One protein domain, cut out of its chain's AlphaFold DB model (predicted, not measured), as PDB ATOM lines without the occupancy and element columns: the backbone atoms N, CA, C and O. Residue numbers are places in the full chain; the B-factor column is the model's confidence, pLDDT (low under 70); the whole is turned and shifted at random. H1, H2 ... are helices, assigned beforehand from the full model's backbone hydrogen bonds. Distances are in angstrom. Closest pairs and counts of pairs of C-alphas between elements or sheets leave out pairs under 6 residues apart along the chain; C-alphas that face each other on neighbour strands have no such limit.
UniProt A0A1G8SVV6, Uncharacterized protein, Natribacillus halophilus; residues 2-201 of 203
ATOM      1  N   GLN A   2     178.065 143.494 218.239       54.66
ATOM      2  CA  GLN A   2     176.985 143.927 217.322       54.66
ATOM      3  C   GLN A   2     176.701 145.448 217.337       54.66
ATOM      4  O   GLN A   2     176.630 146.049 216.269       54.66
ATOM      5  N   ASN A   3     176.658 146.091 218.514       60.72
ATOM      6  CA  ASN A   3     176.421 147.544 218.606       60.72
ATOM      7  C   ASN A   3     177.528 148.397 217.958       60.72
ATOM      8  O   ASN A   3     177.231 149.407 217.333       60.72
ATOM      9  N   GLN A   4     178.796 147.973 218.032       56.69
ATOM     10  CA  GLN A   4     179.911 148.714 217.421       56.69
ATOM     11  C   GLN A   4     179.913 148.614 215.889       56.69
ATOM     12  O   GLN A   4     180.258 149.578 215.212       56.69
ATOM     13  N   GLN A   5     179.507 147.474 215.318       56.72
ATOM     14  CA  GLN A   5     179.388 147.335 213.860       56.72
ATOM     15  C   GLN A   5     178.198 148.126 213.296       56.72
ATOM     16  O   GLN A   5     178.305 148.674 212.199       56.72
ATOM     17  N   GLN A   6     177.096 148.235 214.047       62.78
ATOM     18  CA  GLN A   6     175.967 149.091 213.670       62.78
ATOM     19  C   GLN A   6     176.325 150.583 213.724       62.78
ATOM     20  O   GLN A   6     176.069 151.288 212.750       62.78
ATOM     21  N   GLU A   7     177.001 151.055 214.778       62.75
ATOM     22  CA  GLU A   7     177.420 152.464 214.895       62.75
ATOM     23  C   GLU A   7     178.381 152.904 213.777       62.75
ATOM     24  O   GLU A   7     178.248 154.001 213.228       62.75
ATOM     25  N   VAL A   8     179.336 152.050 213.393       65.25
ATOM     26  CA  VAL A   8     180.270 152.352 212.294       65.25
ATOM     27  C   VAL A   8     179.530 152.421 210.954       65.25
ATOM     28  O   VAL A   8     179.750 153.355 210.182       65.25
ATOM     29  N   SER A   9     178.597 151.496 210.699       70.00
ATOM     30  CA  SER A   9     177.800 151.480 209.465       70.00
ATOM     31  C   SER A   9     176.883 152.705 209.334       70.00
ATOM     32  O   SER A   9     176.771 153.295 208.252       70.00
ATOM     33  N   GLU A  10     176.263 153.152 210.429       71.00
ATOM     34  CA  GLU A  10     175.433 154.363 210.433       71.00
ATOM     35  C   GLU A  10     176.250 155.641 210.238       71.00
ATOM     36  O   GLU A  10     175.838 156.543 209.493       71.00
ATOM     37  N   ARG A  11     177.438 155.712 210.846       64.44
ATOM     38  CA  ARG A  11     178.357 156.839 210.671       64.44
ATOM     39  C   ARG A  11     178.828 156.954 209.224       64.44
ATOM     40  O   ARG A  11     178.736 158.036 208.651       64.44
ATOM     41  N   GLU A  12     179.227 155.850 208.593       67.81
ATOM     42  CA  GLU A  12     179.605 155.834 207.172       67.81
ATOM     43  C   GLU A  12     178.459 156.285 206.259       67.81
ATOM     44  O   GLU A  12     178.650 157.080 205.334       67.81
ATOM     45  N   ARG A  13     177.234 155.824 206.537       72.00
ATOM     46  CA  ARG A  13     176.050 156.215 205.763       72.00
ATOM     47  C   ARG A  13     175.752 157.708 205.904       72.00
ATOM     48  O   ARG A  13     175.368 158.343 204.921       72.00
ATOM     49  N   THR A  14     175.949 158.267 207.095       74.31
ATOM     50  CA  THR A  14     175.759 159.696 207.385       74.31
ATOM     51  C   THR A  14     176.825 160.551 206.706       74.31
ATOM     52  O   THR A  14     176.493 161.545 206.064       74.31
ATOM     53  N   GLU A  15     178.091 160.141 206.757       71.25
ATOM     54  CA  GLU A  15     179.201 160.850 206.108       71.25
ATOM     55  C   GLU A  15     179.064 160.855 204.581       71.25
ATOM     56  O   GLU A  15     179.251 161.892 203.940       71.25
ATOM     57  N   ARG A  16     178.638 159.730 203.993       71.31
ATOM     58  CA  ARG A  16     178.348 159.630 202.556       71.31
ATOM     59  C   ARG A  16     177.174 160.518 202.138       71.31
ATOM     60  O   ARG A  16     177.255 161.197 201.115       71.31
ATOM     61  N   LYS A  17     176.090 160.535 202.926       75.81
ATOM     62  CA  LYS A  17     174.948 161.434 202.698       75.81
ATOM     63  C   LYS A  17     175.348 162.900 202.839       75.81
ATOM     64  O   LYS A  17     174.916 163.703 202.025       75.81
ATOM     65  N   GLY A  18     176.188 163.240 203.815       72.62
ATOM     66  CA  GLY A  18     176.699 164.597 204.008       72.62
ATOM     67  C   GLY A  18     177.547 165.076 202.830       72.62
ATOM     68  O   GLY A  18     177.324 166.175 202.330       72.62
ATOM     69  N   ALA A  19     178.456 164.232 202.330       69.81
ATOM     70  CA  ALA A  19     179.302 164.566 201.182       69.81
ATOM     71  C   ALA A  19     178.477 164.869 199.919       69.81
ATOM     72  O   ALA A  19     178.725 165.867 199.246       69.81
ATOM     73  N   LEU A  20     177.467 164.047 199.618       76.19
ATOM     74  CA  LEU A  20     176.589 164.259 198.461       76.19
ATOM     75  C   LEU A  20     175.574 165.383 198.694       76.19
ATOM     76  O   LEU A  20     175.322 166.186 197.801       76.19
ATOM     77  N   GLY A  21     175.021 165.469 199.902       79.31
ATOM     78  CA  GLY A  21     174.038 166.478 200.283       79.31
ATOM     79  C   GLY A  21     174.591 167.896 200.198       79.31
ATOM     80  O   GLY A  21     173.866 168.801 199.800       79.31
ATOM     81  N   LEU A  22     175.884 168.096 200.469       81.38
ATOM     82  CA  LEU A  22     176.527 169.408 200.360       81.38
ATOM     83  C   LEU A  22     176.467 169.989 198.933       81.38
ATOM     84  O   LEU A  22     176.394 171.204 198.780       81.38
ATOM     85  N   ILE A  23     176.435 169.142 197.894       85.75
ATOM     86  CA  ILE A  23     176.333 169.572 196.484       85.75
ATOM     87  C   ILE A  23     174.951 170.158 196.163       85.75
ATOM     88  O   ILE A  23     174.820 170.938 195.221       85.75
ATOM     89  N   SER A  24     173.920 169.862 196.958       82.69
ATOM     90  CA  SER A  24     172.597 170.460 196.748       82.69
ATOM     91  C   SER A  24     172.629 171.989 196.828       82.69
ATOM     92  O   SER A  24     171.907 172.649 196.086       82.69
ATOM     93  N   VAL A  25     173.511 172.562 197.656       83.62
ATOM     94  CA  VAL A  25     173.635 174.015 197.824       83.62
ATOM     95  C   VAL A  25     174.079 174.705 196.526       83.62
ATOM     96  O   VAL A  25     173.316 175.535 196.032       83.62
ATOM     97  N   PRO A  26     175.236 174.379 195.911       87.81
ATOM     98  CA  PRO A  26     175.622 175.004 194.649       87.81
ATOM     99  C   PRO A  26     174.668 174.649 193.499       87.81
ATOM    100  O   PRO A  26     174.462 175.483 192.625       87.81
ATOM    101  N   VAL A  27     174.027 173.473 193.501       87.25
ATOM    102  CA  VAL A  27     172.990 173.133 192.505       87.25
ATOM    103  C   VAL A  27     171.822 174.114 192.591       87.25
ATOM    104  O   VAL A  27     171.486 174.753 191.597       87.25
ATOM    105  N   LEU A  28     171.237 174.288 193.778       86.62
ATOM    106  CA  LEU A  28     170.121 175.212 193.974       86.62
ATOM    107  C   LEU A  28     170.535 176.643 193.629       86.62
ATOM    108  O   LEU A  28     169.837 177.313 192.876       86.62
ATOM    109  N   MET A  29     171.702 177.084 194.109       87.12
ATOM    110  CA  MET A  29     172.205 178.428 193.813       87.12
ATOM    111  C   MET A  29     172.449 178.640 192.317       87.12
ATOM    112  O   MET A  29     172.143 179.716 191.821       87.12
ATOM    113  N   SER A  30     172.927 177.632 191.577       86.12
ATOM    114  CA  SER A  30     173.058 177.743 190.120       86.12
ATOM    115  C   SER A  30     171.706 177.911 189.437       86.12
ATOM    116  O   SER A  30     171.576 178.777 188.583       86.12
ATOM    117  N   ILE A  31     170.680 177.156 189.844       86.38
ATOM    118  CA  ILE A  31     169.340 177.249 189.253       86.38
ATOM    119  C   ILE A  31     168.778 178.653 189.475       86.38
ATOM    120  O   ILE A  31     168.304 179.283 188.532       86.38
ATOM    121  N   PHE A  32     168.894 179.171 190.701       82.62
ATOM    122  CA  PHE A  32     168.465 180.532 191.010       82.62
ATOM    123  C   PHE A  32     169.267 181.582 190.236       82.62
ATOM    124  O   PHE A  32     168.670 182.491 189.665       82.62
ATOM    125  N   ALA A  33     170.593 181.441 190.158       83.75
ATOM    126  CA  ALA A  33     171.454 182.356 189.415       83.75
ATOM    127  C   ALA A  33     171.135 182.373 187.914       83.75
ATOM    128  O   ALA A  33     171.215 183.428 187.301       83.75
ATOM    129  N   ILE A  34     170.756 181.237 187.324       85.94
ATOM    130  CA  ILE A  34     170.368 181.136 185.910       85.94
ATOM    131  C   ILE A  34     169.002 181.785 185.671       85.94
ATOM    132  O   ILE A  34     168.818 182.481 184.676       85.94
ATOM    133  N   ALA A  35     168.049 181.568 186.577       83.44
ATOM    134  CA  ALA A  35     166.665 182.006 186.419       83.44
ATOM    135  C   ALA A  35     166.417 183.488 186.764       83.44
ATOM    136  O   ALA A  35     165.298 183.957 186.577       83.44
ATOM    137  N   THR A  36     167.418 184.212 187.282       80.00
ATOM    138  CA  THR A  36     167.247 185.561 187.852       80.00
ATOM    139  C   THR A  36     168.204 186.581 187.207       80.00
ATOM    140  O   THR A  36     169.402 186.295 187.156       80.00
ATOM    141  N   PRO A  37     167.740 187.785 186.800       73.50
ATOM    142  CA  PRO A  37     166.335 188.203 186.713       73.50
ATOM    143  C   PRO A  37     165.604 187.578 185.519       73.50
ATOM    144  O   PRO A  37     164.412 187.296 185.608       73.50
ATOM    145  N   GLU A  38     166.339 187.294 184.447       83.69
ATOM    146  CA  GLU A  38     165.856 186.601 183.259       83.69
ATOM    147  C   GLU A  38     166.773 185.423 182.920       83.69
ATOM    148  O   GLU A  38     167.961 185.392 183.272       83.69
ATOM    149  N   PHE A  39     166.204 184.429 182.240       85.62
ATOM    150  CA  PHE A  39     166.931 183.230 181.855       85.62
ATOM    151  C   PHE A  39     167.976 183.538 180.780       85.62
ATOM    152  O   PHE A  39     167.650 184.073 179.723       85.62
ATOM    153  N   ASP A  40     169.215 183.117 181.026       85.56
ATOM    154  CA  ASP A  40     170.322 183.274 180.085       85.56
ATOM    155  C   ASP A  40     171.024 181.930 179.833       85.56
ATOM    156  O   ASP A  40     171.482 181.245 180.755       85.56
ATOM    157  N   TRP A  41     171.118 181.564 178.552       89.56
ATOM    158  CA  TRP A  41     171.724 180.320 178.078       89.56
ATOM    159  C   TRP A  41     173.224 180.216 178.354       89.56
ATOM    160  O   TRP A  41     173.712 179.115 178.624       89.56
ATOM    161  N   PHE A  42     173.957 181.327 178.301       88.81
ATOM    162  CA  PHE A  42     175.384 181.349 178.595       88.81
ATOM    163  C   PHE A  42     175.628 180.984 180.061       88.81
ATOM    164  O   PHE A  42     176.390 180.056 180.349       88.81
ATOM    165  N   TYR A  43     174.914 181.632 180.987       86.12
ATOM    166  CA  TYR A  43     174.986 181.297 182.411       86.12
ATOM    167  C   TYR A  43     174.475 179.884 182.686       86.12
ATOM    168  O   TYR A  43     175.085 179.168 183.482       86.12
ATOM    169  N   ALA A  44     173.410 179.450 182.003       89.31
ATOM    170  CA  ALA A  44     172.897 178.090 182.118       89.31
ATOM    171  C   ALA A  44     173.971 177.054 181.788       89.31
ATOM    172  O   ALA A  44     174.220 176.146 182.584       89.31
ATOM    173  N   TRP A  45     174.650 177.211 180.652       92.88
ATOM    174  CA  TRP A  45     175.695 176.292 180.220       92.88
ATOM    175  C   TRP A  45     176.934 176.355 181.122       92.88
ATOM    176  O   TRP A  45     177.442 175.317 181.554       92.88
ATOM    177  N   PHE A  46     177.391 177.561 181.465       91.88
ATOM    178  CA  PHE A  46     178.567 177.772 182.307       91.88
ATOM    179  C   PHE A  46     178.376 177.214 183.726       91.88
ATOM    180  O   PHE A  46     179.172 176.393 184.189       91.88
ATOM    181  N   LEU A  47     177.296 177.602 184.411       92.12
ATOM    182  CA  LEU A  47     177.033 177.173 185.784       92.12
ATOM    183  C   LEU A  47     176.697 175.679 185.852       92.12
ATOM    184  O   LEU A  47     177.196 174.991 186.746       92.12
ATOM    185  N   SER A  48     175.948 175.144 184.879       90.50
ATOM    186  CA  SER A  48     175.675 173.699 184.805       90.50
ATOM    187  C   SER A  48     176.949 172.887 184.591       90.50
ATOM    188  O   SER A  48     177.083 171.808 185.164       90.50
ATOM    189  N   SER A  49     177.915 173.408 183.826       93.38
ATOM    190  CA  SER A  49     179.214 172.754 183.634       93.38
ATOM    191  C   SER A  49     179.999 172.673 184.946       93.38
ATOM    192  O   SER A  49     180.508 171.608 185.297       93.38
ATOM    193  N   ILE A  50     180.040 173.760 185.723       93.44
ATOM    194  CA  ILE A  50     180.695 173.777 187.042       93.44
ATOM    195  C   ILE A  50     179.997 172.816 188.013       93.44
ATOM    196  O   ILE A  50     180.662 172.051 188.715       93.44
ATOM    197  N   VAL A  51     178.662 172.810 188.039       92.75
ATOM    198  CA  VAL A  51     177.882 171.877 188.865       92.75
ATOM    199  C   VAL A  51     178.125 170.428 188.450       92.75
ATOM    200  O   VAL A  51     178.330 169.576 189.313       92.75
ATOM    201  N   GLY A  52     178.168 170.137 187.149       91.19
ATOM    202  CA  GLY A  52     178.493 168.811 186.628       91.19
ATOM    203  C   GLY A  52     179.867 168.337 187.100       91.19
ATOM    204  O   GLY A  52     179.996 167.224 187.614       91.19
ATOM    205  N   LEU A  53     180.878 169.207 187.029       93.50
ATOM    206  CA  LEU A  53     182.216 168.925 187.555       93.50
ATOM    207  C   LEU A  53     182.205 168.683 189.070       93.50
ATOM    208  O   LEU A  53     182.872 167.762 189.541       93.50
ATOM    209  N   LEU A  54     181.424 169.448 189.836       91.81
ATOM    210  CA  LEU A  54     181.260 169.240 191.277       91.81
ATOM    211  C   LEU A  54     180.587 167.907 191.616       91.81
ATOM    212  O   LEU A  54     181.020 167.228 192.548       91.81
ATOM    213  N   ILE A  55     179.563 167.508 190.858       90.06
ATOM    214  CA  ILE A  55     178.901 166.209 191.016       90.06
ATOM    215  C   ILE A  55     179.896 165.084 190.737       90.06
ATOM    216  O   ILE A  55     180.025 164.171 191.552       90.06
ATOM    217  N   ILE A  56     180.646 165.167 189.632       91.25
ATOM    218  CA  ILE A  56     181.692 164.192 189.297       91.25
ATOM    219  C   ILE A  56     182.735 164.133 190.418       91.25
ATOM    220  O   ILE A  56     183.079 163.047 190.885       91.25
ATOM    221  N   TYR A  57     183.193 165.285 190.907       88.19
ATOM    222  CA  TYR A  57     184.155 165.370 192.002       88.19
ATOM    223  C   TYR A  57     183.628 164.725 193.295       88.19
ATOM    224  O   TYR A  57     184.342 163.948 193.934       88.19
ATOM    225  N   GLY A  58     182.362 164.961 193.652       84.75
ATOM    226  CA  GLY A  58     181.705 164.314 194.789       84.75
ATOM    227  C   GLY A  58     181.547 162.806 194.619       84.75
ATOM    228  O   GLY A  58     181.846 162.049 195.544       84.75
ATOM    229  N   LEU A  59     181.153 162.345 193.430       87.69
ATOM    230  CA  LEU A  59     181.058 160.918 193.117       87.69
ATOM    231  C   LEU A  59     182.421 160.233 193.217       87.69
ATOM    232  O   LEU A  59     182.517 159.189 193.858       87.69
ATOM    233  N   ILE A  60     183.481 160.836 192.672       87.25
ATOM    234  CA  ILE A  60     184.854 160.330 192.812       87.25
ATOM    235  C   ILE A  60     185.218 160.218 194.294       87.25
ATOM    236  O   ILE A  60     185.729 159.182 194.716       87.25
ATOM    237  N   ASN A  61     184.919 161.235 195.104       83.25
ATOM    238  CA  ASN A  61     185.217 161.247 196.538       83.25
ATOM    239  C   ASN A  61     184.478 160.128 197.312       83.25
ATOM    240  O   ASN A  61     185.016 159.515 198.241       83.25
ATOM    241  N   VAL A  62     183.253 159.806 196.891       84.12
ATOM    242  CA  VAL A  62     182.466 158.693 197.440       84.12
ATOM    243  C   VAL A  62     183.006 157.336 196.983       84.12
ATOM    244  O   VAL A  62     183.262 156.477 197.824       84.12
ATOM    245  N   ILE A  63     183.214 157.145 195.677       86.94
ATOM    246  CA  ILE A  63     183.664 155.876 195.076       86.94
ATOM    247  C   ILE A  63     185.057 155.498 195.585       86.94
ATOM    248  O   ILE A  63     185.289 154.362 195.985       86.94
ATOM    249  N   THR A  64     185.972 156.467 195.637       86.25
ATOM    250  CA  THR A  64     187.347 156.259 196.124       86.25
ATOM    251  C   THR A  64     187.451 156.219 197.648       86.25
ATOM    252  O   THR A  64     188.557 156.128 198.175       86.25
ATOM    253  N   LYS A  65     186.323 156.308 198.371       81.50
ATOM    254  CA  LYS A  65     186.259 156.369 199.843       81.50
ATOM    255  C   LYS A  65     187.115 157.480 200.467       81.50
ATOM    256  O   LYS A  65     187.400 157.457 201.659       81.50
ATOM    257  N   ARG A  66     187.488 158.500 199.689       76.50
ATOM    258  CA  ARG A  66     188.252 159.664 200.165       76.50
ATOM    259  C   ARG A  66     187.471 160.496 201.183       76.50
ATOM    260  O   ARG A  66     188.081 161.202 201.973       76.50
ATOM    261  N   HIS A  67     186.149 160.352 201.245       71.88
ATOM    262  CA  HIS A  67     185.344 160.939 202.311       71.88
ATOM    263  C   HIS A  67     185.721 160.408 203.702       71.88
ATOM    264  O   HIS A  67     185.573 161.154 204.663       71.88
ATOM    265  N   HIS A  68     186.273 159.199 203.844       71.12
ATOM    266  CA  HIS A  68     186.785 158.703 205.130       71.12
ATOM    267  C   HIS A  68     188.045 159.444 205.577       71.12
ATOM    268  O   HIS A  68     188.224 159.676 206.770       71.12
ATOM    269  N   ASP A  69     188.879 159.887 204.633       77.50
ATOM    270  CA  ASP A  69     190.041 160.716 204.936       77.50
ATOM    271  C   ASP A  69     189.585 162.131 205.314       77.50
ATOM    272  O   ASP A  69     189.013 162.889 204.523       77.50
ATOM    273  N   ARG A  70     189.873 162.504 206.560       68.94
ATOM    274  CA  ARG A  70     189.507 163.796 207.135       68.94
ATOM    275  C   ARG A  70     190.091 164.974 206.348       68.94
ATOM    276  O   ARG A  70     189.407 165.987 206.217       68.94
ATOM    277  N   LYS A  71     191.310 164.855 205.799       75.12
ATOM    278  CA  LYS A  71     191.944 165.919 204.996       75.12
ATOM    279  C   LYS A  71     191.234 166.087 203.653       75.12
ATOM    280  O   LYS A  71     190.926 167.209 203.262       75.12
ATOM    281  N   GLN A  72     190.922 164.983 202.979       78.50
ATOM    282  CA  GLN A  72     190.229 164.993 201.685       78.50
ATOM    283  C   GLN A  72     188.783 165.484 201.811       78.50
ATOM    284  O   GLN A  72     188.353 166.344 201.044       78.50
ATOM    285  N   ARG A  73     188.044 165.004 202.820       76.44
ATOM    286  CA  ARG A  73     186.690 165.479 203.150       76.44
ATOM    287  C   ARG A  73     186.664 166.983 203.400       76.44
ATOM    288  O   ARG A  73     185.746 167.677 202.980       76.44
ATOM    289  N   PHE A  74     187.688 167.489 204.076       75.69
ATOM    290  CA  PHE A  74     187.803 168.901 204.371       75.69
ATOM    291  C   PHE A  74     188.089 169.750 203.121       75.69
ATOM    292  O   PHE A  74     187.398 170.741 202.895       75.69
ATOM    293  N   ILE A  75     189.053 169.344 202.283       81.94
ATOM    294  CA  ILE A  75     189.341 170.011 200.999       81.94
ATOM    295  C   ILE A  75     188.082 170.046 200.132       81.94
ATOM    296  O   ILE A  75     187.727 171.092 199.593       81.94
ATOM    297  N   TYR A  76     187.375 168.920 200.061       84.00
ATOM    298  CA  TYR A  76     186.104 168.822 199.360       84.00
ATOM    299  C   TYR A  76     185.085 169.849 199.870       84.00
ATOM    300  O   TYR A  76     184.524 170.601 199.075       84.00
ATOM    301  N   ASN A  77     184.900 169.946 201.190       80.88
ATOM    302  CA  ASN A  77     183.979 170.912 201.784       80.88
ATOM    303  C   ASN A  77     184.380 172.364 201.480       80.88
ATOM    304  O   ASN A  77     183.508 173.163 201.147       80.88
ATOM    305  N   ILE A  78     185.677 172.705 201.548       83.88
ATOM    306  CA  ILE A  78     186.175 174.040 201.170       83.88
ATOM    307  C   ILE A  78     185.807 174.362 199.725       83.88
ATOM    308  O   ILE A  78     185.286 175.445 199.464       83.88
ATOM    309  N   VAL A  79     186.081 173.447 198.795       87.19
ATOM    310  CA  VAL A  79     185.836 173.670 197.365       87.19
ATOM    311  C   VAL A  79     184.345 173.883 197.108       87.19
ATOM    312  O   VAL A  79     183.960 174.899 196.532       87.19
ATOM    313  N   VAL A  80     183.498 172.973 197.595       87.12
ATOM    314  CA  VAL A  80     182.044 173.027 197.378       87.12
ATOM    315  C   VAL A  80     181.435 174.295 197.981       87.12
ATOM    316  O   VAL A  80     180.626 174.961 197.333       87.12
ATOM    317  N   LEU A  81     181.835 174.673 199.198       85.50
ATOM    318  CA  LEU A  81     181.280 175.842 199.882       85.50
ATOM    319  C   LEU A  81     181.771 177.170 199.297       85.50
ATOM    320  O   LEU A  81     180.986 178.111 199.212       85.50
ATOM    321  N   ASN A  82     183.018 177.250 198.824       88.75
ATOM    322  CA  ASN A  82     183.490 178.439 198.111       88.75
ATOM    323  C   ASN A  82     182.793 178.604 196.758       88.75
ATOM    324  O   ASN A  82     182.372 179.710 196.434       88.75
ATOM    325  N   ILE A  83     182.590 177.517 196.006       90.75
ATOM    326  CA  ILE A  83     181.816 177.579 194.755       90.75
ATOM    327  C   ILE A  83     180.366 177.997 195.033       90.75
ATOM    328  O   ILE A  83     179.816 178.822 194.310       90.75
ATOM    329  N   SER A  84     179.772 177.507 196.124       89.12
ATOM    330  CA  SER A  84     178.434 177.934 196.559       89.12
ATOM    331  C   SER A  84     178.376 179.438 196.837       89.12
ATOM    332  O   SER A  84     177.467 180.114 196.361       89.12
ATOM    333  N   ALA A  85     179.360 179.969 197.571       89.19
ATOM    334  CA  ALA A  85     179.463 181.396 197.853       89.19
ATOM    335  C   ALA A  85     179.626 182.216 196.562       89.19
ATOM    336  O   ALA A  85     178.949 183.225 196.390       89.19
ATOM    337  N   LEU A  86     180.454 181.759 195.618       91.50
ATOM    338  CA  LEU A  86     180.614 182.423 194.323       91.50
ATOM    339  C   LEU A  86     179.308 182.449 193.521       91.50
ATOM    340  O   LEU A  86     178.983 183.479 192.943       91.50
ATOM    341  N   PHE A  87     178.518 181.373 193.525       91.50
ATOM    342  CA  PHE A  87     177.217 181.365 192.848       91.50
ATOM    343  C   PHE A  87     176.217 182.342 193.473       91.50
ATOM    344  O   PHE A  87     175.501 183.021 192.741       91.50
ATOM    345  N   MET A  88     176.205 182.475 194.803       89.94
ATOM    346  CA  MET A  88     175.396 183.489 195.496       89.94
ATOM    347  C   MET A  88     175.790 184.918 195.081       89.94
ATOM    348  O   MET A  88     174.924 185.772 194.875       89.94
ATOM    349  N   LEU A  89     177.091 185.179 194.912       90.62
ATOM    350  CA  LEU A  89     177.591 186.476 194.441       90.62
ATOM    351  C   LEU A  89     177.266 186.719 192.962       90.62
ATOM    352  O   LEU A  89     176.851 187.820 192.621       90.62
ATOM    353  N   ILE A  90     177.393 185.703 192.101       89.75
ATOM    354  CA  ILE A  90     177.012 185.786 190.680       89.75
ATOM    355  C   ILE A  90     175.519 186.089 190.549       89.75
ATOM    356  O   ILE A  90     175.150 186.988 189.803       89.75
ATOM    357  N   MET A  91     174.663 185.403 191.313       88.12
ATOM    358  CA  MET A  91     173.226 185.691 191.340       88.12
ATOM    359  C   MET A  91     172.956 187.147 191.725       88.12
ATOM    360  O   MET A  91     172.163 187.821 191.076       88.12
ATOM    361  N   THR A  92     173.638 187.643 192.761       88.25
ATOM    362  CA  THR A  92     173.511 189.043 193.179       88.25
ATOM    363  C   THR A  92     173.940 189.977 192.052       88.25
ATOM    364  O   THR A  92     173.208 190.895 191.713       88.25
ATOM    365  N   TRP A  93     175.095 189.730 191.441       90.50
ATOM    366  CA  TRP A  93     175.619 190.544 190.350       90.50
ATOM    367  C   TRP A  93     174.657 190.619 189.153       90.50
ATOM    368  O   TRP A  93     174.440 191.711 188.631       90.50
ATOM    369  N   ARG A  94     174.004 189.505 188.791       87.94
ATOM    370  CA  ARG A  94     172.981 189.476 187.731       87.94
ATOM    371  C   ARG A  94     171.734 190.295 188.062       87.94
ATOM    372  O   ARG A  94     171.186 190.936 187.178       87.94
ATOM    373  N   VAL A  95     171.292 190.310 189.322       86.81
ATOM    374  CA  VAL A  95     170.118 191.099 189.754       86.81
ATOM    375  C   VAL A  95     170.331 192.609 189.598       86.81
ATOM    376  O   VAL A  95     169.361 193.345 189.459       86.81
ATOM    377  N   TYR A  96     171.580 193.073 189.607       87.25
ATOM    378  CA  TYR A  96     171.941 194.480 189.410       87.25
ATOM    379  C   TYR A  96     172.532 194.725 188.013       87.25
ATOM    380  O   TYR A  96     173.547 195.414 187.875       87.25
ATOM    381  N   ASP A  97     171.917 194.121 186.994       86.44
ATOM    382  CA  ASP A  97     172.214 194.333 185.572       86.44
ATOM    383  C   ASP A  97     173.684 194.111 185.193       86.44
ATOM    384  O   ASP A  97     174.236 194.784 184.323       86.44
ATOM    385  N   GLU A  98     174.347 193.179 185.883       88.81
ATOM    386  CA  GLU A  98     175.709 192.748 185.558       88.81
ATOM    387  C   GLU A  98     176.726 193.907 185.578       88.81
ATOM    388  O   GLU A  98     177.781 193.870 184.937       88.81
ATOM    389  N   ALA A  99     176.456 194.937 186.388       90.06
ATOM    390  CA  ALA A  99     177.312 196.107 186.499       90.06
ATOM    391  C   ALA A  99     178.751 195.714 186.889       90.06
ATOM    392  O   ALA A  99     179.002 195.186 187.977       90.06
ATOM    393  N   LEU A 100     179.717 195.982 186.001       90.88
ATOM    394  CA  LEU A 100     181.109 195.532 186.160       90.88
ATOM    395  C   LEU A 100     181.737 195.983 187.485       90.88
ATOM    396  O   LEU A 100     182.433 195.208 188.140       90.88
ATOM    397  N   TRP A 101     181.468 197.222 187.909       93.25
ATOM    398  CA  TRP A 101     181.992 197.763 189.165       93.25
ATOM    399  C   TRP A 101     181.476 196.994 190.387       93.25
ATOM    400  O   TRP A 101     182.231 196.782 191.335       93.25
ATOM    401  N   LEU A 102     180.219 196.535 190.357       89.81
ATOM    402  CA  LEU A 102     179.626 195.765 191.443       89.81
ATOM    403  C   LEU A 102     180.212 194.354 191.476       89.81
ATOM    404  O   LEU A 102     180.597 193.886 192.542       89.81
ATOM    405  N   GLY A 103     180.343 193.700 190.319       89.75
ATOM    406  CA  GLY A 103     180.988 192.388 190.222       89.75
ATOM    407  C   GLY A 103     182.423 192.417 190.758       89.75
ATOM    408  O   GLY A 103     182.806 191.577 191.576       89.75
ATOM    409  N   LEU A 104     183.194 193.443 190.379       93.50
ATOM    410  CA  LEU A 104     184.540 193.677 190.904       93.50
ATOM    411  C   LEU A 104     184.533 193.928 192.414       93.50
ATOM    412  O   LEU A 104     185.342 193.338 193.124       93.50
ATOM    413  N   LEU A 105     183.614 194.753 192.923       92.69
ATOM    414  CA  LEU A 105     183.485 195.012 194.356       92.69
ATOM    415  C   LEU A 105     183.193 193.722 195.134       92.69
ATOM    416  O   LEU A 105     183.878 193.434 196.116       92.69
ATOM    417  N   LEU A 106     182.224 192.920 194.680       92.88
ATOM    418  CA  LEU A 106     181.852 191.653 195.316       92.88
ATOM    419  C   LEU A 106     183.026 190.667 195.344       92.88
ATOM    420  O   LEU A 106     183.240 190.013 196.368       92.88
ATOM    421  N   LEU A 107     183.803 190.593 194.258       94.06
ATOM    422  CA  LEU A 107     185.014 189.774 194.160       94.06
ATOM    423  C   LEU A 107     186.138 190.278 195.069       94.06
ATOM    424  O   LEU A 107     186.753 189.482 195.773       94.06
ATOM    425  N   ILE A 108     186.402 191.586 195.093       94.31
ATOM    426  CA  ILE A 108     187.421 192.179 195.970       94.31
ATOM    427  C   ILE A 108     187.079 191.884 197.429       94.31
ATOM    428  O   ILE A 108     187.924 191.383 198.170       94.31
ATOM    429  N   VAL A 109     185.831 192.130 197.837       93.19
ATOM    430  CA  VAL A 109     185.375 191.834 199.199       93.19
ATOM    431  C   VAL A 109     185.464 190.333 199.479       93.19
ATOM    432  O   VAL A 109     185.957 189.955 200.538       93.19
ATOM    433  N   TYR A 110     185.092 189.471 198.529       92.50
ATOM    434  CA  TYR A 110     185.257 188.021 198.656       92.50
ATOM    435  C   TYR A 110     186.716 187.629 198.935       92.50
ATOM    436  O   TYR A 110     186.980 186.900 199.893       92.50
ATOM    437  N   PHE A 111     187.675 188.143 198.162       92.31
ATOM    438  CA  PHE A 111     189.094 187.846 198.367       92.31
ATOM    439  C   PHE A 111     189.637 188.427 199.673       92.31
ATOM    440  O   PHE A 111     190.434 187.766 200.335       92.31
ATOM    441  N   LEU A 112     189.191 189.617 200.085       92.50
ATOM    442  CA  LEU A 112     189.548 190.194 201.383       92.50
ATOM    443  C   LEU A 112     189.030 189.333 202.536       92.50
ATOM    444  O   LEU A 112     189.772 189.052 203.476       92.50
ATOM    445  N   VAL A 113     187.780 188.874 202.453       90.31
ATOM    446  CA  VAL A 113     187.167 187.979 203.440       90.31
ATOM    447  C   VAL A 113     187.896 186.639 203.474       90.31
ATOM    448  O   VAL A 113     188.217 186.151 204.557       90.31
ATOM    449  N   LEU A 114     188.220 186.066 202.314       87.94
ATOM    450  CA  LEU A 114     188.992 184.830 202.208       87.94
ATOM    451  C   LEU A 114     190.390 184.994 202.822       87.94
ATOM    452  O   LEU A 114     190.796 184.185 203.655       87.94
ATOM    453  N   ALA A 115     191.106 186.066 202.477       86.94
ATOM    454  CA  ALA A 115     192.417 186.381 203.038       86.94
ATOM    455  C   ALA A 115     192.342 186.564 204.558       86.94
ATOM    456  O   ALA A 115     193.165 186.020 205.292       86.94
ATOM    457  N   LEU A 116     191.324 187.266 205.052       87.31
ATOM    458  CA  LEU A 116     191.091 187.456 206.478       87.31
ATOM    459  C   LEU A 116     190.778 186.130 207.185       87.31
ATOM    460  O   LEU A 116     191.317 185.878 208.265       87.31
ATOM    461  N   ALA A 117     189.984 185.255 206.568       85.38
ATOM    462  CA  ALA A 117     189.687 183.924 207.087       85.38
ATOM    463  C   ALA A 117     190.945 183.038 207.164       85.38
ATOM    464  O   ALA A 117     191.075 182.244 208.093       85.38
ATOM    465  N   ILE A 118     191.901 183.214 206.241       83.44
ATOM    466  CA  ILE A 118     193.208 182.540 206.261       83.44
ATOM    467  C   ILE A 118     194.121 183.137 207.343       83.44
ATOM    468  O   ILE A 118     194.631 182.405 208.192       83.44
ATOM    469  N   ILE A 119     194.317 184.461 207.346       85.50
ATOM    470  CA  ILE A 119     195.254 185.167 208.239       85.50
ATOM    471  C   ILE A 119     194.812 185.059 209.702       85.50
ATOM    472  O   ILE A 119     195.626 184.824 210.594       85.50
ATOM    473  N   LYS A 120     193.515 185.232 209.972       85.31
ATOM    474  CA  LYS A 120     192.937 185.200 211.323       85.31
ATOM    475  C   LYS A 120     192.274 183.859 211.642       85.31
ATOM    476  O   LYS A 120     191.444 183.791 212.548       85.31
ATOM    477  N   ARG A 121     192.667 182.779 210.960       74.19
ATOM    478  CA  ARG A 121     192.057 181.449 211.122       74.19
ATOM    479  C   ARG A 121     191.947 180.989 212.578       74.19
ATOM    480  O   ARG A 121     190.881 180.566 213.001       74.19
ATOM    481  N   ASN A 122     192.996 181.154 213.388       78.25
ATOM    482  CA  ASN A 122     192.988 180.713 214.790       78.25
ATOM    483  C   ASN A 122     191.966 181.463 215.645       78.25
ATOM    484  O   ASN A 122     191.328 180.875 216.517       78.25
ATOM    485  N   TYR A 123     191.768 182.749 215.358       81.25
ATOM    486  CA  TYR A 123     190.748 183.546 216.023       81.25
ATOM    487  C   TYR A 123     189.348 183.031 215.673       81.25
ATOM    488  O   TYR A 123     188.569 182.726 216.574       81.25
ATOM    489  N   PHE A 124     189.047 182.859 214.384       80.62
ATOM    490  CA  PHE A 124     187.739 182.369 213.945       80.62
ATOM    491  C   PHE A 124     187.454 180.940 214.404       80.62
ATOM    492  O   PHE A 124     186.361 180.664 214.891       80.62
ATOM    493  N   LEU A 125     188.441 180.045 214.340       78.06
ATOM    494  CA  LEU A 125     188.309 178.685 214.850       78.06
ATOM    495  C   LEU A 125     188.033 178.681 216.359       78.06
ATOM    496  O   LEU A 125     187.150 177.956 216.813       78.06
ATOM    497  N   GLY A 126     188.722 179.528 217.129       74.06
ATOM    498  CA  GLY A 126     188.460 179.701 218.559       74.06
ATOM    499  C   GLY A 126     187.065 180.265 218.849       74.06
ATOM    500  O   GLY A 126     186.406 179.823 219.785       74.06
ATOM    501  N   VAL A 127     186.580 181.198 218.027       80.62
ATOM    502  CA  VAL A 127     185.219 181.752 218.128       80.62
ATOM    503  C   VAL A 127     184.147 180.698 217.821       80.62
ATOM    504  O   VAL A 127     183.162 180.620 218.550       80.62
ATOM    505  N   ILE A 128     184.348 179.864 216.795       77.19
ATOM    506  CA  ILE A 128     183.387 178.830 216.375       77.19
ATOM    507  C   ILE A 128     183.353 177.665 217.373       77.19
ATOM    508  O   ILE A 128     182.281 177.191 217.741       77.19
ATOM    509  N   THR A 129     184.521 177.190 217.816       74.75
ATOM    510  CA  THR A 129     184.629 175.990 218.667       74.75
ATOM    511  C   THR A 129     184.464 176.286 220.156       74.75
ATOM    512  O   THR A 129     183.963 175.443 220.898       74.75
ATOM    513  N   GLN A 130     184.873 177.473 220.616       76.62
ATOM    514  CA  GLN A 130     184.834 177.871 222.027       76.62
ATOM    515  C   GLN A 130     184.230 179.279 222.190       76.62
ATOM    516  O   GLN A 130     184.873 180.173 222.754       76.62
ATOM    517  N   PRO A 131     182.962 179.492 221.779       69.12
ATOM    518  CA  PRO A 131     182.327 180.814 221.792       69.12
ATOM    519  C   PRO A 131     182.259 181.442 223.192       69.12
ATOM    520  O   PRO A 131     182.231 182.661 223.324       69.12
ATOM    521  N   ARG A 132     182.285 180.623 224.256       72.38
ATOM    522  CA  ARG A 132     182.305 181.095 225.650       72.38
ATOM    523  C   ARG A 132     183.655 181.676 226.095       72.38
ATOM    524  O   ARG A 132     183.653 182.533 226.970       72.38
ATOM    525  N   LYS A 133     184.787 181.244 225.517       72.56
ATOM    526  CA  LYS A 133     186.116 181.801 225.853       72.56
ATOM    527  C   LYS A 133     186.380 183.130 225.148       72.56
ATOM    528  O   LYS A 133     186.971 184.024 225.741       72.56
ATOM    529  N   ASN A 134     185.890 183.283 223.920       70.81
ATOM    530  CA  ASN A 134     185.988 184.527 223.159       70.81
ATOM    531  C   ASN A 134     184.676 185.310 223.269       70.81
ATOM    532  O   ASN A 134     183.890 185.330 222.328       70.81
ATOM    533  N   SER A 135     184.425 185.946 224.416       72.31
ATOM    534  CA  SER A 135     183.105 186.511 224.753       72.31
ATOM    535  C   SER A 135     182.575 187.534 223.738       72.31
ATOM    536  O   SER A 135     181.379 187.546 223.460       72.31
ATOM    537  N   VAL A 136     183.437 188.370 223.154       78.88
ATOM    538  CA  VAL A 136     183.040 189.364 222.144       78.88
ATOM    539  C   VAL A 136     182.819 188.700 220.784       78.88
ATOM    540  O   VAL A 136     181.738 188.814 220.211       78.88
ATOM    541  N   GLY A 137     183.807 187.946 220.291       76.25
ATOM    542  CA  GLY A 137     183.720 187.270 218.993       76.25
ATOM    543  C   GLY A 137     182.600 186.229 218.930       76.25
ATOM    544  O   GLY A 137     181.881 186.165 217.940       76.25
ATOM    545  N   GLY A 138     182.396 185.468 220.007       77.19
ATOM    546  CA  GLY A 138     181.325 184.483 220.144       77.19
ATOM    547  C   GLY A 138     179.933 185.111 220.167       77.19
ATOM    548  O   GLY A 138     179.020 184.567 219.549       77.19
ATOM    549  N   LYS A 139     179.764 186.280 220.806       79.56
ATOM    550  CA  LYS A 139     178.503 187.042 220.762       79.56
ATOM    551  C   LYS A 139     178.205 187.550 219.357       79.56
ATOM    552  O   LYS A 139     177.095 187.354 218.879       79.56
ATOM    553  N   ILE A 140     179.191 188.157 218.692       79.75
ATOM    554  CA  ILE A 140     179.039 188.638 217.310       79.75
ATOM    555  C   ILE A 140     178.681 187.466 216.395       79.75
ATOM    556  O   ILE A 140     177.703 187.535 215.663       79.75
ATOM    557  N   TYR A 141     179.413 186.358 216.495       77.06
ATOM    558  CA  TYR A 141     179.145 185.150 215.724       77.06
ATOM    559  C   TYR A 141     177.731 184.603 215.957       77.06
ATOM    560  O   TYR A 141     177.030 184.314 214.992       77.06
ATOM    561  N   ALA A 142     177.279 184.518 217.212       78.06
ATOM    562  CA  ALA A 142     175.932 184.058 217.539       78.06
ATOM    563  C   ALA A 142     174.845 184.993 216.987       78.06
ATOM    564  O   ALA A 142     173.866 184.509 216.428       78.06
ATOM    565  N   ILE A 143     175.026 186.313 217.102       81.25
ATOM    566  CA  ILE A 143     174.099 187.308 216.543       81.25
ATOM    567  C   ILE A 143     174.024 187.162 215.029       81.25
ATOM    568  O   ILE A 143     172.933 187.151 214.472       81.25
ATOM    569  N   VAL A 144     175.167 187.025 214.362       78.88
ATOM    570  CA  VAL A 144     175.215 186.930 212.905       78.88
ATOM    571  C   VAL A 144     174.627 185.603 212.412       78.88
ATOM    572  O   VAL A 144     173.896 185.597 211.426       78.88
ATOM    573  N   LEU A 145     174.854 184.494 213.122       79.31
ATOM    574  CA  LEU A 145     174.188 183.218 212.843       79.31
ATOM    575  C   LEU A 145     172.681 183.284 213.066       79.31
ATOM    576  O   LEU A 145     171.928 182.737 212.268       79.31
ATOM    577  N   LEU A 146     172.236 183.933 214.142       80.06
ATOM    578  CA  LEU A 146     170.818 184.110 214.434       80.06
ATOM    579  C   LEU A 146     170.160 184.991 213.368       80.06
ATOM    580  O   LEU A 146     169.105 184.645 212.849       80.06
ATOM    581  N   ALA A 147     170.818 186.091 212.998       77.44
ATOM    582  CA  ALA A 147     170.391 186.959 211.915       77.44
ATOM    583  C   ALA A 147     170.290 186.163 210.614       77.44
ATOM    584  O   ALA A 147     169.244 186.194 209.988       77.44
ATOM    585  N   ALA A 148     171.298 185.368 210.257       74.19
ATOM    586  CA  ALA A 148     171.239 184.475 209.105       74.19
ATOM    587  C   ALA A 148     170.048 183.495 209.203       74.19
ATOM    588  O   ALA A 148     169.216 183.432 208.301       74.19
ATOM    589  N   ALA A 149     169.895 182.790 210.324       74.88
ATOM    590  CA  ALA A 149     168.826 181.812 210.526       74.88
ATOM    591  C   ALA A 149     167.410 182.410 210.439       74.88
ATOM    592  O   ALA A 149     166.491 181.715 210.015       74.88
ATOM    593  N   VAL A 150     167.231 183.679 210.817       75.38
ATOM    594  CA  VAL A 150     165.950 184.399 210.716       75.38
ATOM    595  C   VAL A 150     165.767 185.001 209.322       75.38
ATOM    596  O   VAL A 150     164.741 184.799 208.682       75.38
ATOM    597  N   ILE A 151     166.781 185.703 208.820       71.62
ATOM    598  CA  ILE A 151     166.739 186.421 207.545       71.62
ATOM    599  C   ILE A 151     166.573 185.456 206.374       71.62
ATOM    600  O   ILE A 151     165.850 185.787 205.447       71.62
ATOM    601  N   GLY A 152     167.168 184.260 206.404       67.75
ATOM    602  CA  GLY A 152     167.016 183.281 205.322       67.75
ATOM    603  C   GLY A 152     165.540 182.962 205.026       67.75
ATOM    604  O   GLY A 152     165.045 183.340 203.964       67.75
ATOM    605  N   PRO A 153     164.794 182.348 205.963       68.12
ATOM    606  CA  PRO A 153     163.368 182.060 205.790       68.12
ATOM    607  C   PRO A 153     162.498 183.315 205.635       68.12
ATOM    608  O   PRO A 153     161.590 183.341 204.801       68.12
ATOM    609  N   SER A 154     162.771 184.375 206.409       69.62
ATOM    610  CA  SER A 154     161.984 185.611 206.354       69.62
ATOM    611  C   SER A 154     162.174 186.377 205.045       69.62
ATOM    612  O   SER A 154     161.228 187.009 204.586       69.62
ATOM    613  N   SER A 155     163.349 186.299 204.413       71.94
ATOM    614  CA  SER A 155     163.624 186.976 203.140       71.94
ATOM    615  C   SER A 155     162.755 186.432 202.014       71.94
ATOM    616  O   SER A 155     162.249 187.220 201.224       71.94
ATOM    617  N   TYR A 156     162.485 185.123 201.991       68.50
ATOM    618  CA  TYR A 156     161.549 184.529 201.037       68.50
ATOM    619  C   TYR A 156     160.115 185.016 201.273       68.50
ATOM    620  O   TYR A 156     159.478 185.513 200.348       68.50
ATOM    621  N   GLY A 157     159.618 184.948 202.514       66.69
ATOM    622  CA  GLY A 157     158.262 185.409 202.844       66.69
ATOM    623  C   GLY A 157     158.055 186.901 202.562       66.69
ATOM    624  O   GLY A 157     157.032 187.298 202.007       66.69
ATOM    625  N   TYR A 158     159.056 187.722 202.879       72.38
ATOM    626  CA  TYR A 158     159.032 189.157 202.618       72.38
ATOM    627  C   TYR A 158     159.166 189.480 201.128       72.38
ATOM    628  O   TYR A 158     158.449 190.346 200.635       72.38
ATOM    629  N   ALA A 159     160.011 188.761 200.383       74.88
ATOM    630  CA  ALA A 159     160.120 188.904 198.933       74.88
ATOM    631  C   ALA A 159     158.805 188.538 198.230       74.88
ATOM    632  O   ALA A 159     158.374 189.268 197.342       74.88
ATOM    633  N   VAL A 160     158.117 187.475 198.662       70.50
ATOM    634  CA  VAL A 160     156.783 187.112 198.151       70.50
ATOM    635  C   VAL A 160     155.756 188.205 198.468       70.50
ATOM    636  O   VAL A 160     155.017 188.632 197.579       70.50
ATOM    637  N   ALA A 161     155.737 188.708 199.706       73.19
ATOM    638  CA  ALA A 161     154.829 189.778 200.114       73.19
ATOM    639  C   ALA A 161     155.069 191.075 199.320       73.19
ATOM    640  O   ALA A 161     154.125 191.648 198.779       73.19
ATOM    641  N   ILE A 162     156.326 191.501 199.168       74.94
ATOM    642  CA  ILE A 162     156.689 192.677 198.369       74.94
ATOM    643  C   ILE A 162     156.407 192.469 196.886       74.94
ATOM    644  O   ILE A 162     155.929 193.400 196.242       74.94
ATOM    645  N   SER A 163     156.649 191.272 196.342       75.31
ATOM    646  CA  SER A 163     156.396 190.985 194.928       75.31
ATOM    647  C   SER A 163     154.936 191.222 194.556       75.31
ATOM    648  O   SER A 163     154.663 191.653 193.439       75.31
ATOM    649  N   SER A 164     154.004 190.965 195.481       75.00
ATOM    650  CA  SER A 164     152.576 191.220 195.263       75.00
ATOM    651  C   SER A 164     152.209 192.709 195.203       75.00
ATOM    652  O   SER A 164     151.157 193.048 194.672       75.00
ATOM    653  N   GLN A 165     153.070 193.596 195.716       76.12
ATOM    654  CA  GLN A 165     152.801 195.034 195.832       76.12
ATOM    655  C   GLN A 165     153.676 195.902 194.911       76.12
ATOM    656  O   GLN A 165     153.209 196.920 194.416       76.12
ATOM    657  N   HIS A 166     154.934 195.516 194.682       75.06
ATOM    658  CA  HIS A 166     155.951 196.334 194.001       75.06
ATOM    659  C   HIS A 166     156.606 195.618 192.807       75.06
ATOM    660  O   HIS A 166     157.549 196.135 192.210       75.06
ATOM    661  N   GLY A 167     156.109 194.432 192.446       75.06
ATOM    662  CA  GLY A 167     156.621 193.643 191.329       75.06
ATOM    663  C   GLY A 167     157.839 192.782 191.674       75.06
ATOM    664  O   GLY A 167     158.451 192.879 192.740       75.06
ATOM    665  N   THR A 168     158.180 191.897 190.743       73.75
ATOM    666  CA  THR A 168     159.197 190.847 190.905       73.75
ATOM    667  C   THR A 168     160.622 191.390 191.037       73.75
ATOM    668  O   THR A 168     161.425 190.798 191.756       73.75
ATOM    669  N   GLY A 169     160.930 192.537 190.423       69.75
ATOM    670  CA  GLY A 169     162.259 193.156 190.489       69.75
ATOM    671  C   GLY A 169     162.685 193.514 191.917       69.75
ATOM    672  O   GLY A 169     163.760 193.120 192.359       69.75
ATOM    673  N   VAL A 170     161.805 194.161 192.691       74.31
ATOM    674  CA  VAL A 170     162.100 194.549 194.085       74.31
ATOM    675  C   VAL A 170     162.284 193.318 194.978       74.31
ATOM    676  O   VAL A 170     163.165 193.289 195.838       74.31
ATOM    677  N   ALA A 171     161.496 192.266 194.747       75.25
ATOM    678  CA  ALA A 171     161.622 191.002 195.466       75.25
ATOM    679  C   ALA A 171     162.989 190.331 195.224       75.25
ATOM    680  O   ALA A 171     163.622 189.858 196.170       75.25
ATOM    681  N   MET A 172     163.479 190.347 193.981       76.44
ATOM    682  CA  MET A 172     164.805 189.829 193.633       76.44
ATOM    683  C   MET A 172     165.930 190.650 194.267       76.44
ATOM    684  O   MET A 172     166.879 190.063 194.785       76.44
ATOM    685  N   THR A 173     165.812 191.983 194.306       77.94
ATOM    686  CA  THR A 173     166.786 192.862 194.978       77.94
ATOM    687  C   THR A 173     166.905 192.535 196.466       77.94
ATOM    688  O   THR A 173     168.018 192.437 196.991       77.94
ATOM    689  N   VAL A 174     165.778 192.304 197.148       78.44
ATOM    690  CA  VAL A 174     165.786 191.918 198.564       78.44
ATOM    691  C   VAL A 174     166.476 190.568 198.753       78.44
ATOM    692  O   VAL A 174     167.381 190.471 199.580       78.44
ATOM    693  N   LEU A 175     166.117 189.548 197.969       77.00
ATOM    694  CA  LEU A 175     166.759 188.231 198.058       77.00
ATOM    695  C   LEU A 175     168.270 188.320 197.796       77.00
ATOM    696  O   LEU A 175     169.061 187.821 198.596       77.00
ATOM    697  N   ALA A 176     168.684 189.026 196.742       79.88
ATOM    698  CA  ALA A 176     170.087 189.237 196.393       79.88
ATOM    699  C   ALA A 176     170.870 189.960 197.503       79.88
ATOM    700  O   ALA A 176     171.961 189.532 197.874       79.88
ATOM    701  N   SER A 177     170.295 191.011 198.098       79.12
ATOM    702  CA  SER A 177     170.936 191.759 199.193       79.12
ATOM    703  C   SER A 177     171.233 190.894 200.424       79.12
ATOM    704  O   SER A 177     172.201 191.147 201.140       79.12
ATOM    705  N   MET A 178     170.447 189.834 200.635       81.12
ATOM    706  CA  MET A 178     170.627 188.895 201.741       81.12
ATOM    707  C   MET A 178     171.610 187.770 201.403       81.12
ATOM    708  O   MET A 178     172.267 187.252 202.302       81.12
ATOM    709  N   LEU A 179     171.787 187.412 200.129       83.31
ATOM    710  CA  LEU A 179     172.737 186.370 199.719       83.31
ATOM    711  C   LEU A 179     174.202 186.779 199.918       83.31
ATOM    712  O   LEU A 179     175.028 185.941 200.279       83.31
ATOM    713  N   VAL A 180     174.527 188.062 199.748       84.94
ATOM    714  CA  VAL A 180     175.890 188.596 199.923       84.94
ATOM    715  C   VAL A 180     176.467 188.336 201.327       84.94
ATOM    716  O   VAL A 180     177.526 187.706 201.420       84.94
ATOM    717  N   PRO A 181     175.821 188.751 202.438       83.06
ATOM    718  CA  PRO A 181     176.354 188.482 203.774       83.06
ATOM    719  C   PRO A 181     176.440 186.980 204.076       83.06
ATOM    720  O   PRO A 181     177.393 186.541 204.721       83.06
ATOM    721  N   PHE A 182     175.505 186.172 203.568       82.75
ATOM    722  CA  PHE A 182     175.550 184.714 203.696       82.75
ATOM    723  C   PHE A 182     176.759 184.092 202.989       82.75
ATOM    724  O   PHE A 182     177.451 183.261 203.582       82.75
ATOM    725  N   ALA A 183     177.049 184.516 201.759       85.25
ATOM    726  CA  ALA A 183     178.204 184.049 201.000       85.25
ATOM    727  C   ALA A 183     179.511 184.293 201.770       85.25
ATOM    728  O   ALA A 183     180.345 183.395 201.896       85.25
ATOM    729  N   TYR A 184     179.669 185.477 202.367       86.31
ATOM    730  CA  TYR A 184     180.859 185.811 203.153       86.31
ATOM    731  C   TYR A 184     180.938 185.064 204.486       86.31
ATOM    732  O   TYR A 184     182.030 184.666 204.902       86.31
ATOM    733  N   LEU A 185     179.802 184.801 205.137       83.38
ATOM    734  CA  LEU A 185     179.775 183.978 206.346       83.38
ATOM    735  C   LEU A 185     180.236 182.550 206.085       83.38
ATOM    736  O   LEU A 185     181.030 182.018 206.863       83.38
ATOM    737  N   ILE A 186     179.802 181.955 204.974       83.19
ATOM    738  CA  ILE A 186     180.243 180.618 204.564       83.19
ATOM    739  C   ILE A 186     181.773 180.576 204.456       83.19
ATOM    740  O   ILE A 186     182.404 179.684 205.027       83.19
ATOM    741  N   VAL A 187     182.378 181.570 203.796       84.31
ATOM    742  CA  VAL A 187     183.839 181.671 203.631       84.31
ATOM    743  C   VAL A 187     184.553 181.789 204.981       84.31
ATOM    744  O   VAL A 187     185.540 181.081 205.221       84.31
ATOM    745  N   LEU A 188     184.042 182.637 205.882       82.56
ATOM    746  CA  LEU A 188     184.616 182.856 207.214       82.56
ATOM    747  C   LEU A 188     184.499 181.641 208.131       82.56
ATOM    748  O   LEU A 188     185.341 181.463 209.004       82.56
ATOM    749  N   MET A 189     183.481 180.801 207.952       77.19
ATOM    750  CA  MET A 189     183.288 179.611 208.779       77.19
ATOM    751  C   MET A 189     184.110 178.416 208.296       77.19
ATOM    752  O   MET A 189     184.659 177.665 209.108       77.19
ATOM    753  N   ILE A 190     184.216 178.226 206.979       74.44
ATOM    754  CA  ILE A 190     184.827 177.014 206.428       74.44
ATOM    755  C   ILE A 190     186.351 177.094 206.344       74.44
ATOM    756  O   ILE A 190     187.043 176.120 206.619       74.44
ATOM    757  N   THR A 191     186.903 178.257 206.011       69.69
ATOM    758  CA  THR A 191     188.348 178.407 205.787       69.69
ATOM    759  C   THR A 191     189.181 178.160 207.056       69.69
ATOM    760  O   THR A 191     190.194 177.458 206.987       69.69
ATOM    761  N   PRO A 192     188.760 178.630 208.248       64.06
ATOM    762  CA  PRO A 192     189.514 178.417 209.481       64.06
ATOM    763  C   PRO A 192     189.538 176.980 209.996       64.06
ATOM    764  O   PRO A 192     190.459 176.617 210.723       64.06
ATOM    765  N   SER A 193     188.562 176.140 209.627       61.62
ATOM    766  CA  SER A 193     188.425 174.776 210.163       61.62
ATOM    767  C   SER A 193     189.514 173.791 209.693       61.62
ATOM    768  O   SER A 193     189.565 172.660 210.178       61.62
ATOM    769  N   TYR A 194     190.458 174.239 208.852       59.12
ATOM    770  CA  TYR A 194     191.588 173.451 208.344       59.12
ATOM    771  C   TYR A 194     192.599 173.053 209.429       59.12
ATOM    772  O   TYR A 194     193.082 171.921 209.445       59.12
ATOM    773  N   GLU A 195     192.918 173.946 210.369       53.00
ATOM    774  CA  GLU A 195     193.905 173.645 211.420       53.00
ATOM    775  C   GLU A 195     193.353 172.774 212.547       53.00
ATOM    776  O   GLU A 195     194.087 171.942 213.077       53.00
ATOM    777  N   GLY A 196     192.057 172.879 212.858       52.59
ATOM    778  CA  GLY A 196     191.409 171.975 213.816       52.59
ATOM    779  C   GLY A 196     191.442 170.510 213.364       52.59
ATOM    780  O   GLY A 196     191.375 169.601 214.188       52.59
ATOM    781  N   VAL A 197     191.587 170.266 212.055       49.19
ATOM    782  CA  VAL A 197     191.835 168.932 211.491       49.19
ATOM    783  C   VAL A 197     193.289 168.500 211.677       49.19
ATOM    784  O   VAL A 197     193.520 167.335 211.984       49.19
ATOM    785  N   LYS A 198     194.252 169.419 211.527       47.22
ATOM    786  CA  LYS A 198     195.684 169.129 211.676       47.22
ATOM    787  C   LYS A 198     196.045 168.803 213.129       47.22
ATOM    788  O   LYS A 198     196.606 167.743 213.383       47.22
ATOM    789  N   GLN A 199     195.604 169.635 214.075       48.44
ATOM    790  CA  GLN A 199     195.848 169.430 215.509       48.44
ATOM    791  C   GLN A 199     195.229 168.127 216.030       48.44
ATOM    792  O   GLN A 199     195.876 167.395 216.762       48.44
ATOM    793  N   ALA A 200     194.014 167.785 215.593       46.97
ATOM    794  CA  ALA A 200     193.345 166.545 215.990       46.97
ATOM    795  C   ALA A 200     193.762 165.306 215.166       46.97
ATOM    796  O   ALA A 200     193.135 164.258 215.294       46.97
ATOM    797  N   SER A 201     194.736 165.435 214.259       43.94
ATOM    798  CA  SER A 201     195.407 164.300 213.600       43.94
ATOM    799  C   SER A 201     196.810 164.039 214.156       43.94
ATOM    800  O   SER A 201     197.419 163.032 213.811       43.94
TER     801      SER A 201
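Overview. This is residues 2 to 201 of the 203 residues of an uncharacterized protein of Natribacillus halophilus (UniProt A0A1G8SVV6). Five helices, H2, H3, H4, H5 and H8, form a bundle with H4 in its middle; H7 packs on H8 as a hairpin, and short H6 lies crosswise at the ends of H5 and H8. Residues 2 to 11 of H1 stick out as a free arm. The 200 printed residues hold nine named helices, H1 to H9 in order, and no named strand: all helix. The whole is compact, radius of gyration of the C-alphas 18.7 A, spanning 60 by 42 by 31 A.

Along the chain. H1, residues 2 to 21, begins at C-alpha 2 (176.985, 143.927, 217.322). H2 is residues 24 to 35; H3, 41 to 63, is 32.1 A long; H4, 70 to 95, 37.7 A; H5, 100 to 119, 28.2 A. H6 is residues 121 to 129. H7, 135 to 166, is 42.2 A long with a kink of 40 degrees near residue 154. H8, 168 to 190, is 33.0 A long; H9, 193 to 199, ends at C-alpha 199 (195.848, 169.430, 215.509).

Arrangement. H4 is the hub, touching five helices. Its closest C-alphas to H8 are Ala 85 and Ala 183, 4.3 A, at a shallow tilt of 24 degrees, opposite ways; to H2, Ala 33 and Met 91, 4.2 A. H2 and H3 form a hairpin, closest C-alphas Ile 34 and Ala 44, 5.5 A. H1 touches H3 with residues 16 to 20 alone. H7 and H8 form a hairpin at 20 degrees, closest C-alphas Ala 159 and Ala 171, 4.3 A. H6 is about perpendicular to H9, 87 degrees. Every O i to N i+4 pair is within hydrogen-bond range in H1 to H6; in H7 25 of 28, H8 16 of 19, H9 2 of 3.

Size, cuts and confidence. C-alphas 2 and 166, the farthest apart, are 61.1 A apart. The printed part has no cut and no long link. Residues 191 to 201 are among those under pLDDT 70.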